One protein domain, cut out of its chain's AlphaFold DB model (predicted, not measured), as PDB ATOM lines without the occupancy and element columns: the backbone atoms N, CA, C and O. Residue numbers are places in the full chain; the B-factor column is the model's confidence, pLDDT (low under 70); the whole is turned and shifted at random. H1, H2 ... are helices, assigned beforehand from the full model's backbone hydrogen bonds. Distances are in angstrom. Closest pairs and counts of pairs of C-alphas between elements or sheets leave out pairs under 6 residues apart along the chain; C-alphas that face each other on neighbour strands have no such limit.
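What this domain is: This is residues 4 to 79 of the 97 residues of an uncharacterized protein of Pseudoalteromonas tunicata D2 (UniProt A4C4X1). Three short helices, H1, H2 and H3, pack on the long helix H4 to make a small body, and a second long helix, H5, makes a corner with H4 and sticks out as a free arm. The printed part has 76 residues with five named helices, H1 to H5 in chain order, and no named strand: all helix. It is loose, radius of gyration of the C-alphas 15.8 A, spanning 51 by 28 by 20 A.

How they stand to each other: H1, residues 4 to 7, touches residues 53 to 57 alone of the hub H4, residues 39 to 57; the closest C-alphas, Ala 6 and Tyr 57, are 6.4 A apart. H2, residues 11 to 21, touches H4 at a steep tilt of 56 degrees, the same way; closest C-alphas Val 14 and Arg 53, 6.0 A. H3, residues 26 to 32, touches H4's residues 42 to 45 alone, about perpendicular at 83 degrees; closest C-alphas Val 28 and Val 45, 6.1 A. H5, residues 59 to 77, is close but not clearly touching H4; closest C-alphas Arg 55 and Trp 61, 6.4 A. O i to N i+4 pairs are within hydrogen-bond range throughout H3, H4 and H5, and 6 of 7 in H2; H1 is too short for one.

Where its parts are: H1 begins at C-alpha 4 (5.779, 18.951, 109.503). H2 measures 16.1 A, H4 27.6 A and H5 27.1 A, ending at C-alpha 77 (3.132, 10.108, 70.242).

The domain as a whole: The farthest C-alphas, Gln 36 and Asp 78, are 51.5 A apart. The printed part has no cut and no long link; residue 79 alone is under pLDDT 70.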
ATOM      1  N   SER A   4       5.214  18.435 108.253       89.44
ATOM      2  CA  SER A   4       5.779  18.951 109.503       89.44
ATOM      3  C   SER A   4       7.290  19.159 109.395       89.44
ATOM      4  O   SER A   4       7.806  20.178 109.846       89.44
ATOM      5  N   TRP A   5       8.004  18.260 108.716       89.31
ATOM      6  CA  TRP A   5       9.441  18.404 108.488       89.31
ATOM      7  C   TRP A   5       9.753  19.606 107.608       89.31
ATOM      8  O   TRP A   5      10.628  20.398 107.941       89.31
ATOM      9  N   ALA A   6       8.991  19.795 106.529       89.25
ATOM     10  CA  ALA A   6       9.236  20.895 105.609       89.25
ATOM     11  C   ALA A   6       8.986  22.282 106.224       89.25
ATOM     12  O   ALA A   6       9.649  23.255 105.858       89.25
ATOM     13  N   LEU A   7       8.052  22.378 107.175       92.06
ATOM     14  CA  LEU A   7       7.780  23.608 107.925       92.06
ATOM     15  C   LEU A   7       8.906  23.981 108.898       92.06
ATOM     16  O   LEU A   7       9.079  25.164 109.178       92.06
ATOM     17  N   ASN A   8       9.687  23.004 109.364       95.62
ATOM     18  CA  ASN A   8      10.819  23.237 110.262       95.62
ATOM     19  C   ASN A   8      12.112  23.619 109.528       95.62
ATOM     20  O   ASN A   8      13.091  23.987 110.171       95.62
ATOM     21  N   TRP A   9      12.135  23.554 108.197       95.88
ATOM     22  CA  TRP A   9      13.327  23.911 107.442       95.88
ATOM     23  C   TRP A   9      13.568  25.406 107.378       95.88
ATOM     24  O   TRP A   9      12.686  26.207 107.033       95.88
ATOM     25  N   SER A  10      14.834  25.749 107.578       97.12
ATOM     26  CA  SER A  10      15.356  27.068 107.271       97.12
ATOM     27  C   SER A  10      15.191  27.400 105.783       97.12
ATOM     28  O   SER A  10      15.007  26.538 104.920       97.12
ATOM     29  N   LYS A  11      15.266  28.694 105.462       96.19
ATOM     30  CA  LYS A  11      15.213  29.181 104.077       96.19
ATOM     31  C   LYS A  11      16.291  28.522 103.207       96.19
ATOM     32  O   LYS A  11      15.999  28.088 102.099       96.19
ATOM     33  N   GLU A  12      17.504  28.402 103.742       96.56
ATOM     34  CA  GLU A  12      18.650  27.810 103.047       96.56
ATOM     35  C   GLU A  12      18.438  26.321 102.756       96.56
ATOM     36  O   GLU A  12      18.682  25.855 101.647       96.56
ATOM     37  N   GLU A  13      17.888  25.581 103.718       96.94
ATOM     38  CA  GLU A  13      17.557  24.165 103.555       96.94
ATOM     39  C   GLU A  13      16.509  23.898 102.473       96.94
ATOM     40  O   GLU A  13      16.585  22.870 101.794       96.94
ATOM     41  N   VAL A  14      15.532  24.796 102.324       97.19
ATOM     42  CA  VAL A  14      14.534  24.726 101.248       97.19
ATOM     43  C   VAL A  14      15.190  25.001  99.898       97.19
ATOM     44  O   VAL A  14      14.930  24.274  98.942       97.19
ATOM     45  N   ILE A  15      16.051  26.022  99.819       97.38
ATOM     46  CA  ILE A  15      16.772  26.381  98.591       97.38
ATOM     47  C   ILE A  15      17.659  25.223  98.127       97.38
ATOM     48  O   ILE A  15      17.604  24.839  96.961       97.38
ATOM     49  N   GLU A  16      18.442  24.641  99.034       96.81
ATOM     50  CA  GLU A  16      19.367  23.559  98.699       96.81
ATOM     51  C   GLU A  16      18.623  22.318  98.191       96.81
ATOM     52  O   GLU A  16      18.963  21.768  97.144       96.81
ATOM     53  N   ARG A  17      17.536  21.927  98.864       95.75
ATOM     54  CA  ARG A  17      16.700  20.798  98.427       95.75
ATOM     55  C   ARG A  17      16.004  21.068  97.097       95.75
ATOM     56  O   ARG A  17      15.889  20.160  96.281       95.75
ATOM     57  N   TRP A  18      15.560  22.301  96.856       96.06
ATOM     58  CA  TRP A  18      14.985  22.680  95.566       96.06
ATOM     59  C   TRP A  18      16.015  22.550  94.439       96.06
ATOM     60  O   TRP A  18      15.705  21.972  93.402       96.06
ATOM     61  N   TYR A  19      17.250  23.010  94.655       96.44
ATOM     62  CA  TYR A  19      18.332  22.971  93.660       96.44
ATOM     63  C   TYR A  19      18.839  21.562  93.329       96.44
ATOM     64  O   TYR A  19      19.450  21.372  92.281       96.44
ATOM     65  N   GLN A  20      18.574  20.574  94.185       94.81
ATOM     66  CA  GLN A  20      18.845  19.163  93.885       94.81
ATOM     67  C   GLN A  20      17.835  18.559  92.900       94.81
ATOM     68  O   GLN A  20      18.142  17.566  92.248       94.81
ATOM     69  N   LEU A  21      16.633  19.134  92.806       91.44
ATOM     70  CA  LEU A  21      15.524  18.596  92.012       91.44
ATOM     71  C   LEU A  21      15.204  19.447  90.779       91.44
ATOM     72  O   LEU A  21      14.736  18.925  89.770       91.44
ATOM     73  N   TYR A  22      15.429  20.756  90.864       92.00
ATOM     74  CA  TYR A  22      15.028  21.739  89.865       92.00
ATOM     75  C   TYR A  22      16.143  22.751  89.595       92.00
ATOM     76  O   TYR A  22      17.067  22.939  90.387       92.00
ATOM     77  N   ASN A  23      16.017  23.457  88.473       93.62
ATOM     78  CA  ASN A  23      16.996  24.451  88.051       93.62
ATOM     79  C   ASN A  23      17.101  25.636  89.022       93.62
ATOM     80  O   ASN A  23      16.127  26.067  89.648       93.62
ATOM     81  N   ARG A  24      18.310  26.199  89.074       94.38
ATOM     82  CA  ARG A  24      18.628  27.411  89.832       94.38
ATOM     83  C   ARG A  24      17.927  28.634  89.251       94.38
ATOM     84  O   ARG A  24      17.572  28.662  88.074       94.38
ATOM     85  N   THR A  25      17.758  29.667  90.075       95.06
ATOM     86  CA  THR A  25      17.180  30.945  89.637       95.06
ATOM     87  C   THR A  25      18.118  32.095  89.961       95.06
ATOM     88  O   THR A  25      18.684  32.147  91.051       95.06
ATOM     89  N   VAL A  26      18.223  33.066  89.049       95.19
ATOM     90  CA  VAL A  26      19.038  34.276  89.257       95.19
ATOM     91  C   VAL A  26      18.610  35.014  90.528       95.19
ATOM     92  O   VAL A  26      19.462  35.494  91.271       95.19
ATOM     93  N   LEU A  27      17.300  35.046  90.813       95.00
ATOM     94  CA  LEU A  27      16.746  35.692  92.001       95.00
ATOM     95  C   LEU A  27      17.415  35.175  93.288       95.00
ATOM     96  O   LEU A  27      17.962  35.948  94.076       95.00
ATOM     97  N   VAL A  28      17.391  33.857  93.476       95.88
ATOM     98  CA  VAL A  28      17.896  33.205  94.689       95.88
ATOM     99  C   VAL A  28      19.422  33.076  94.677       95.88
ATOM    100  O   VAL A  28      20.043  33.167  95.733       95.88
ATOM    101  N   ASP A  29      20.053  32.958  93.507       95.44
ATOM    102  CA  ASP A  29      21.515  32.908  93.406       95.44
ATOM    103  C   ASP A  29      22.176  34.222  93.839       95.44
ATOM    104  O   ASP A  29      23.166  34.192  94.569       95.44
ATOM    105  N   ARG A  30      21.625  35.382  93.455       95.06
ATOM    106  CA  ARG A  30      22.127  36.688  93.930       95.06
ATOM    107  C   ARG A  30      21.943  36.855  95.441       95.06
ATOM    108  O   ARG A  30      22.819  37.403  96.103       95.06
ATOM    109  N   TYR A  31      20.849  36.320  95.992       94.62
ATOM    110  CA  TYR A  31      20.643  36.246  97.442       94.62
ATOM    111  C   TYR A  31      21.718  35.392  98.130       94.62
ATOM    112  O   TYR A  31      22.348  35.866  99.071       94.62
ATOM    113  N   ARG A  32      22.007  34.182  97.628       93.81
ATOM    114  CA  ARG A  32      23.062  33.314  98.194       93.81
ATOM    115  C   ARG A  32      24.465  33.914  98.071       93.81
ATOM    116  O   ARG A  32      25.320  33.620  98.897       93.81
ATOM    117  N   LYS A  33      24.710  34.758  97.063       94.19
ATOM    118  CA  LYS A  33      25.976  35.494  96.898       94.19
ATOM    119  C   LYS A  33      26.157  36.644  97.897       94.19
ATOM    120  O   LYS A  33      27.235  37.228  97.928       94.19
ATOM    121  N   GLY A  34      25.141  36.972  98.697       89.12
ATOM    122  CA  GLY A  34      25.215  38.062  99.672       89.12
ATOM    123  C   GLY A  34      25.290  39.446  99.025       89.12
ATOM    124  O   GLY A  34      25.862  40.364  99.610       89.12
ATOM    125  N   GLU A  35      24.750  39.603  97.811       91.94
ATOM    126  CA  GLU A  35      24.647  40.919  97.182       91.94
ATOM    127  C   GLU A  35      23.816  41.872  98.061       91.94
ATOM    128  O   GLU A  35      22.932  41.447  98.808       91.94
ATOM    129  N   GLN A  36      24.087  43.177  97.974       83.75
ATOM    130  CA  GLN A  36      23.260  44.184  98.641       83.75
ATOM    131  C   GLN A  36      21.918  44.275  97.912       83.75
ATOM    132  O   GLN A  36      21.813  44.862  96.835       83.75
ATOM    133  N   LEU A  37      20.905  43.634  98.487       88.12
ATOM    134  CA  LEU A  37      19.571  43.505  97.917       88.12
ATOM    135  C   LEU A  37      18.594  44.367  98.713       88.12
ATOM    136  O   LEU A  37      18.626  44.393  99.944       88.12
ATOM    137  N   ASP A  38      17.719  45.084  98.010       92.38
ATOM    138  CA  ASP A  38      16.711  45.909  98.663       92.38
ATOM    139  C   ASP A  38      15.614  45.058  99.339       92.38
ATOM    140  O   ASP A  38      15.525  43.833  99.198       92.38
ATOM    141  N   LYS A  39      14.741  45.725 100.098       94.56
ATOM    142  CA  LYS A  39      13.654  45.055 100.824       94.56
ATOM    143  C   LYS A  39      12.662  44.349  99.889       94.56
ATOM    144  O   LYS A  39      12.131  43.306 100.262       94.56
ATOM    145  N   ALA A  40      12.404  44.897  98.702       95.25
ATOM    146  CA  ALA A  40      11.461  44.321  97.743       95.25
ATOM    147  C   ALA A  40      12.017  43.032  97.115       95.25
ATOM    148  O   ALA A  40      11.297  42.048  96.919       95.25
ATOM    149  N   TYR A  41      13.322  43.009  96.866       95.56
ATOM    150  CA  TYR A  41      14.044  41.842  96.403       95.56
ATOM    151  C   TYR A  41      14.019  40.732  97.452       95.56
ATOM    152  O   TYR A  41      13.644  39.600  97.145       95.56
ATOM    153  N   MET A  42      14.347  41.057  98.706       95.44
ATOM    154  CA  MET A  42      14.301  40.099  99.815       95.44
ATOM    155  C   MET A  42      12.899  39.519 100.016       95.44
ATOM    156  O   MET A  42      12.747  38.310 100.168       95.44
ATOM    157  N   TYR A  43      11.864  40.354  99.905       96.38
ATOM    158  CA  TYR A  43      10.476  39.899  99.920       96.38
ATOM    159  C   TYR A  43      10.176  38.898  98.790       96.38
ATOM    160  O   TYR A  43       9.526  37.876  99.010       96.38
ATOM    161  N   SER A  44      10.682  39.159  97.582       96.94
ATOM    162  CA  SER A  44      10.502  38.271  96.426       96.94
ATOM    163  C   SER A  44      11.210  36.926  96.614       96.94
ATOM    164  O   SER A  44      10.657  35.881  96.262       96.94
ATOM    165  N   VAL A  45      12.409  36.933  97.207       96.94
ATOM    166  CA  VAL A  45      13.134  35.713  97.600       96.94
ATOM    167  C   VAL A  45      12.309  34.917  98.609       96.94
ATOM    168  O   VAL A  45      12.083  33.727  98.403       96.94
ATOM    169  N   ASP A  46      11.795  35.565  99.652       97.00
ATOM    170  CA  ASP A  46      11.020  34.902 100.705       97.00
ATOM    171  C   ASP A  46       9.751  34.255 100.155       97.00
ATOM    172  O   ASP A  46       9.482  33.082 100.423       97.00
ATOM    173  N   LYS A  47       9.018  34.978  99.302       97.94
ATOM    174  CA  LYS A  47       7.831  34.447  98.623       97.94
ATOM    175  C   LYS A  47       8.165  33.262  97.728       97.94
ATOM    176  O   LYS A  47       7.441  32.267  97.723       97.94
ATOM    177  N   THR A  48       9.275  33.342  97.003       97.75
ATOM    178  CA  THR A  48       9.741  32.246  96.147       97.75
ATOM    179  C   THR A  48      10.059  31.003  96.977       97.75
ATOM    180  O   THR A  48       9.594  29.909  96.653       97.75
ATOM    181  N   VAL A  49      10.777  31.164  98.091       97.50
ATOM    182  CA  VAL A  49      11.147  30.049  98.971       97.50
ATOM    183  C   VAL A  49       9.929  29.453  99.686       97.50
ATOM    184  O   VAL A  49       9.855  28.236  99.841       97.50
ATOM    185  N   GLU A  50       8.932  30.254 100.069       97.19
ATOM    186  CA  GLU A  50       7.658  29.738 100.597       97.19
ATOM    187  C   GLU A  50       6.931  28.847  99.583       97.19
ATOM    188  O   GLU A  50       6.451  27.765  99.934       97.19
ATOM    189  N   VAL A  51       6.885  29.267  98.315       96.31
ATOM    190  CA  VAL A  51       6.295  28.464  97.237       96.31
ATOM    191  C   VAL A  51       7.058  27.153  97.061       96.31
ATOM    192  O   VAL A  51       6.434  26.098  96.952       96.31
ATOM    193  N   TRP A  52       8.391  27.189  97.070       96.25
ATOM    194  CA  TRP A  52       9.213  25.979  96.980       96.25
ATOM    195  C   TRP A  52       8.977  25.039  98.156       96.25
ATOM    196  O   TRP A  52       8.761  23.849  97.939       96.25
ATOM    197  N   ARG A  53       8.926  25.568  99.386       96.56
ATOM    198  CA  ARG A  53       8.612  24.779 100.583       96.56
ATOM    199  C   ARG A  53       7.286  24.048 100.407       96.56
ATOM    200  O   ARG A  53       7.255  22.836 100.577       96.56
ATOM    201  N   ASN A  54       6.231  24.761 100.007       94.88
ATOM    202  CA  ASN A  54       4.914  24.167  99.768       94.88
ATOM    203  C   ASN A  54       4.966  23.036  98.738       94.88
ATOM    204  O   ASN A  54       4.430  21.959  98.976       94.88
ATOM    205  N   ARG A  55       5.676  23.242  97.629       93.56
ATOM    206  CA  ARG A  55       5.811  22.240  96.563       93.56
ATOM    207  C   ARG A  55       6.613  21.006  96.978       93.56
ATOM    208  O   ARG A  55       6.326  19.921  96.488       93.56
ATOM    209  N   LEU A  56       7.601  21.153  97.862       92.88
ATOM    210  CA  LEU A  56       8.447  20.039  98.309       92.88
ATOM    211  C   LEU A  56       7.693  19.029  99.189       92.88
ATOM    212  O   LEU A  56       8.030  17.845  99.166       92.88
ATOM    213  N   TYR A  57       6.672  19.461  99.936       92.31
ATOM    214  CA  TYR A  57       5.848  18.555 100.749       92.31
ATOM    215  C   TYR A  57       4.464  18.250 100.153       92.31
ATOM    216  O   TYR A  57       3.804  17.317 100.610       92.31
ATOM    217  N   ASP A  58       4.008  18.994  99.141       92.38
ATOM    218  CA  ASP A  58       2.739  18.736  98.453       92.38
ATOM    219  C   ASP A  58       2.911  17.674  97.351       92.38
ATOM    220  O   ASP A  58       3.198  17.960  96.185       92.38
ATOM    221  N   ILE A  59       2.714  16.408  97.730       84.88
ATOM    222  CA  ILE A  59       2.788  15.273  96.798       84.88
ATOM    223  C   ILE A  59       1.731  15.352  95.688       84.88
ATOM    224  O   ILE A  59       1.984  14.919  94.565       84.88
ATOM    225  N   SER A  60       0.558  15.926  95.964       88.00
ATOM    226  CA  SER A  60      -0.501  16.086  94.967       88.00
ATOM    227  C   SER A  60      -0.115  17.119  93.913       88.00
ATOM    228  O   SER A  60      -0.394  16.921  92.728       88.00
ATOM    229  N   TRP A  61       0.572  18.190  94.317       89.25
ATOM    230  CA  TRP A  61       1.175  19.140  93.387       89.25
ATOM    231  C   TRP A  61       2.215  18.455  92.499       89.25
ATOM    232  O   TRP A  61       2.158  18.599  91.278       89.25
ATOM    233  N   TYR A  62       3.121  17.663  93.078       84.44
ATOM    234  CA  TYR A  62       4.125  16.933  92.298       84.44
ATOM    235  C   TYR A  62       3.483  15.988  91.271       84.44
ATOM    236  O   TYR A  62       3.782  16.071  90.079       84.44
ATOM    237  N   MET A  63       2.524  15.165  91.704       85.94
ATOM    238  CA  MET A  63       1.809  14.233  90.826       85.94
ATOM    239  C   MET A  63       1.053  14.942  89.700       85.94
ATOM    240  O   MET A  63       1.001  14.436  88.584       85.94
ATOM    241  N   ARG A  64       0.500  16.136  89.948       86.38
ATOM    242  CA  ARG A  64      -0.156  16.924  88.896       86.38
ATOM    243  C   ARG A  64       0.815  17.308  87.778       86.38
ATOM    244  O   ARG A  64       0.456  17.159  86.615       86.38
ATOM    245  N   ASN A  65       2.017  17.774  88.122       84.38
ATOM    246  CA  ASN A  65       3.029  18.153  87.129       84.38
ATOM    247  C   ASN A  65       3.514  16.933  86.334       84.38
ATOM    248  O   ASN A  65       3.659  17.008  85.116       84.38
ATOM    249  N   LEU A  66       3.718  15.801  87.012       84.56
ATOM    250  CA  LEU A  66       4.120  14.558  86.358       84.56
ATOM    251  C   LEU A  66       3.039  14.047  85.394       84.56
ATOM    252  O   LEU A  66       3.341  13.714  84.252       84.56
ATOM    253  N   ASN A  67       1.775  14.041  85.825       85.12
ATOM    254  CA  ASN A  67       0.656  13.620  84.983       85.12
ATOM    255  C   ASN A  67       0.486  14.527  83.761       85.12
ATOM    256  O   ASN A  67       0.177  14.033  82.679       85.12
ATOM    257  N   GLU A  68       0.691  15.839  83.913       84.56
ATOM    258  CA  GLU A  68       0.677  16.767  82.779       84.56
ATOM    259  C   GLU A  68       1.789  16.438  81.781       84.56
ATOM    260  O   GLU A  68       1.527  16.370  80.582       84.56
ATOM    261  N   PHE A  69       3.012  16.197  82.262       83.94
ATOM    262  CA  PHE A  69       4.133  15.818  81.407       83.94
ATOM    263  C   PHE A  69       3.843  14.525  80.632       83.94
ATOM    264  O   PHE A  69       3.922  14.524  79.407       83.94
ATOM    265  N   ILE A  70       3.424  13.459  81.323       83.12
ATOM    266  CA  ILE A  70       3.102  12.167  80.696       83.12
ATOM    267  C   ILE A  70       1.977  12.324  79.668       83.12
ATOM    268  O   ILE A  70       2.104  11.841  78.548       83.12
ATOM    269  N   ALA A  71       0.902  13.044  80.008       82.00
ATOM    270  CA  ALA A  71      -0.210  13.262  79.086       82.00
ATOM    271  C   ALA A  71       0.215  14.048  77.836       82.00
ATOM    272  O   ALA A  71      -0.266  13.767  76.742       82.00
ATOM    273  N   ARG A  72       1.118  15.029  77.976       81.81
ATOM    274  CA  ARG A  72       1.653  15.779  76.831       81.81
ATOM    275  C   ARG A  72       2.507  14.903  75.925       81.81
ATOM    276  O   ARG A  72       2.384  15.044  74.714       81.81
ATOM    277  N   GLU A  73       3.347  14.035  76.482       85.06
ATOM    278  CA  GLU A  73       4.174  13.130  75.679       85.06
ATOM    279  C   GLU A  73       3.331  12.040  74.998       85.06
ATOM    280  O   GLU A  73       3.463  11.862  73.792       85.06
ATOM    281  N   ALA A  74       2.374  11.424  75.703       75.56
ATOM    282  CA  ALA A  74       1.452  10.447  75.115       75.56
ATOM    283  C   ALA A  74       0.608  11.053  73.978       75.56
ATOM    284  O   ALA A  74       0.504  10.492  72.892       75.56
ATOM    285  N   ASN A  75       0.075  12.266  74.173       76.62
ATOM    286  CA  ASN A  75      -0.692  12.952  73.130       76.62
ATOM    287  C   ASN A  75       0.150  13.298  71.888       76.62
ATOM    288  O   ASN A  75      -0.391  13.337  70.783       76.62
ATOM    289  N   LYS A  76       1.453  13.581  72.055       81.75
ATOM    290  CA  LYS A  76       2.369  13.812  70.927       81.75
ATOM    291  C   LYS A  76       2.641  12.527  70.150       81.75
ATOM    292  O   LYS A  76       2.680  12.584  68.927       81.75
ATOM    293  N   GLU A  77       2.849  11.412  70.850       76.38
ATOM    294  CA  GLU A  77       3.132  10.108  70.242       76.38
ATOM    295  C   GLU A  77       1.932   9.592  69.437       76.38
ATOM    296  O   GLU A  77       2.082   9.218  68.275       76.38
ATOM    297  N   ASP A  78       0.726   9.692  70.000       74.00
ATOM    298  CA  ASP A  78      -0.488   9.145  69.384       74.00
ATOM    299  C   ASP A  78      -1.185  10.113  68.403       74.00
ATOM    300  O   ASP A  78      -2.274   9.820  67.905       74.00
ATOM    301  N   ASN A  79      -0.613  11.304  68.159       67.56
ATOM    302  CA  ASN A  79      -1.238  12.420  67.427       67.56
ATOM    303  C   ASN A  79      -2.687  12.710  67.894       67.56
ATOM    304  O   ASN A  79      -3.549  13.157  67.131       67.56
TER     305      ASN A  79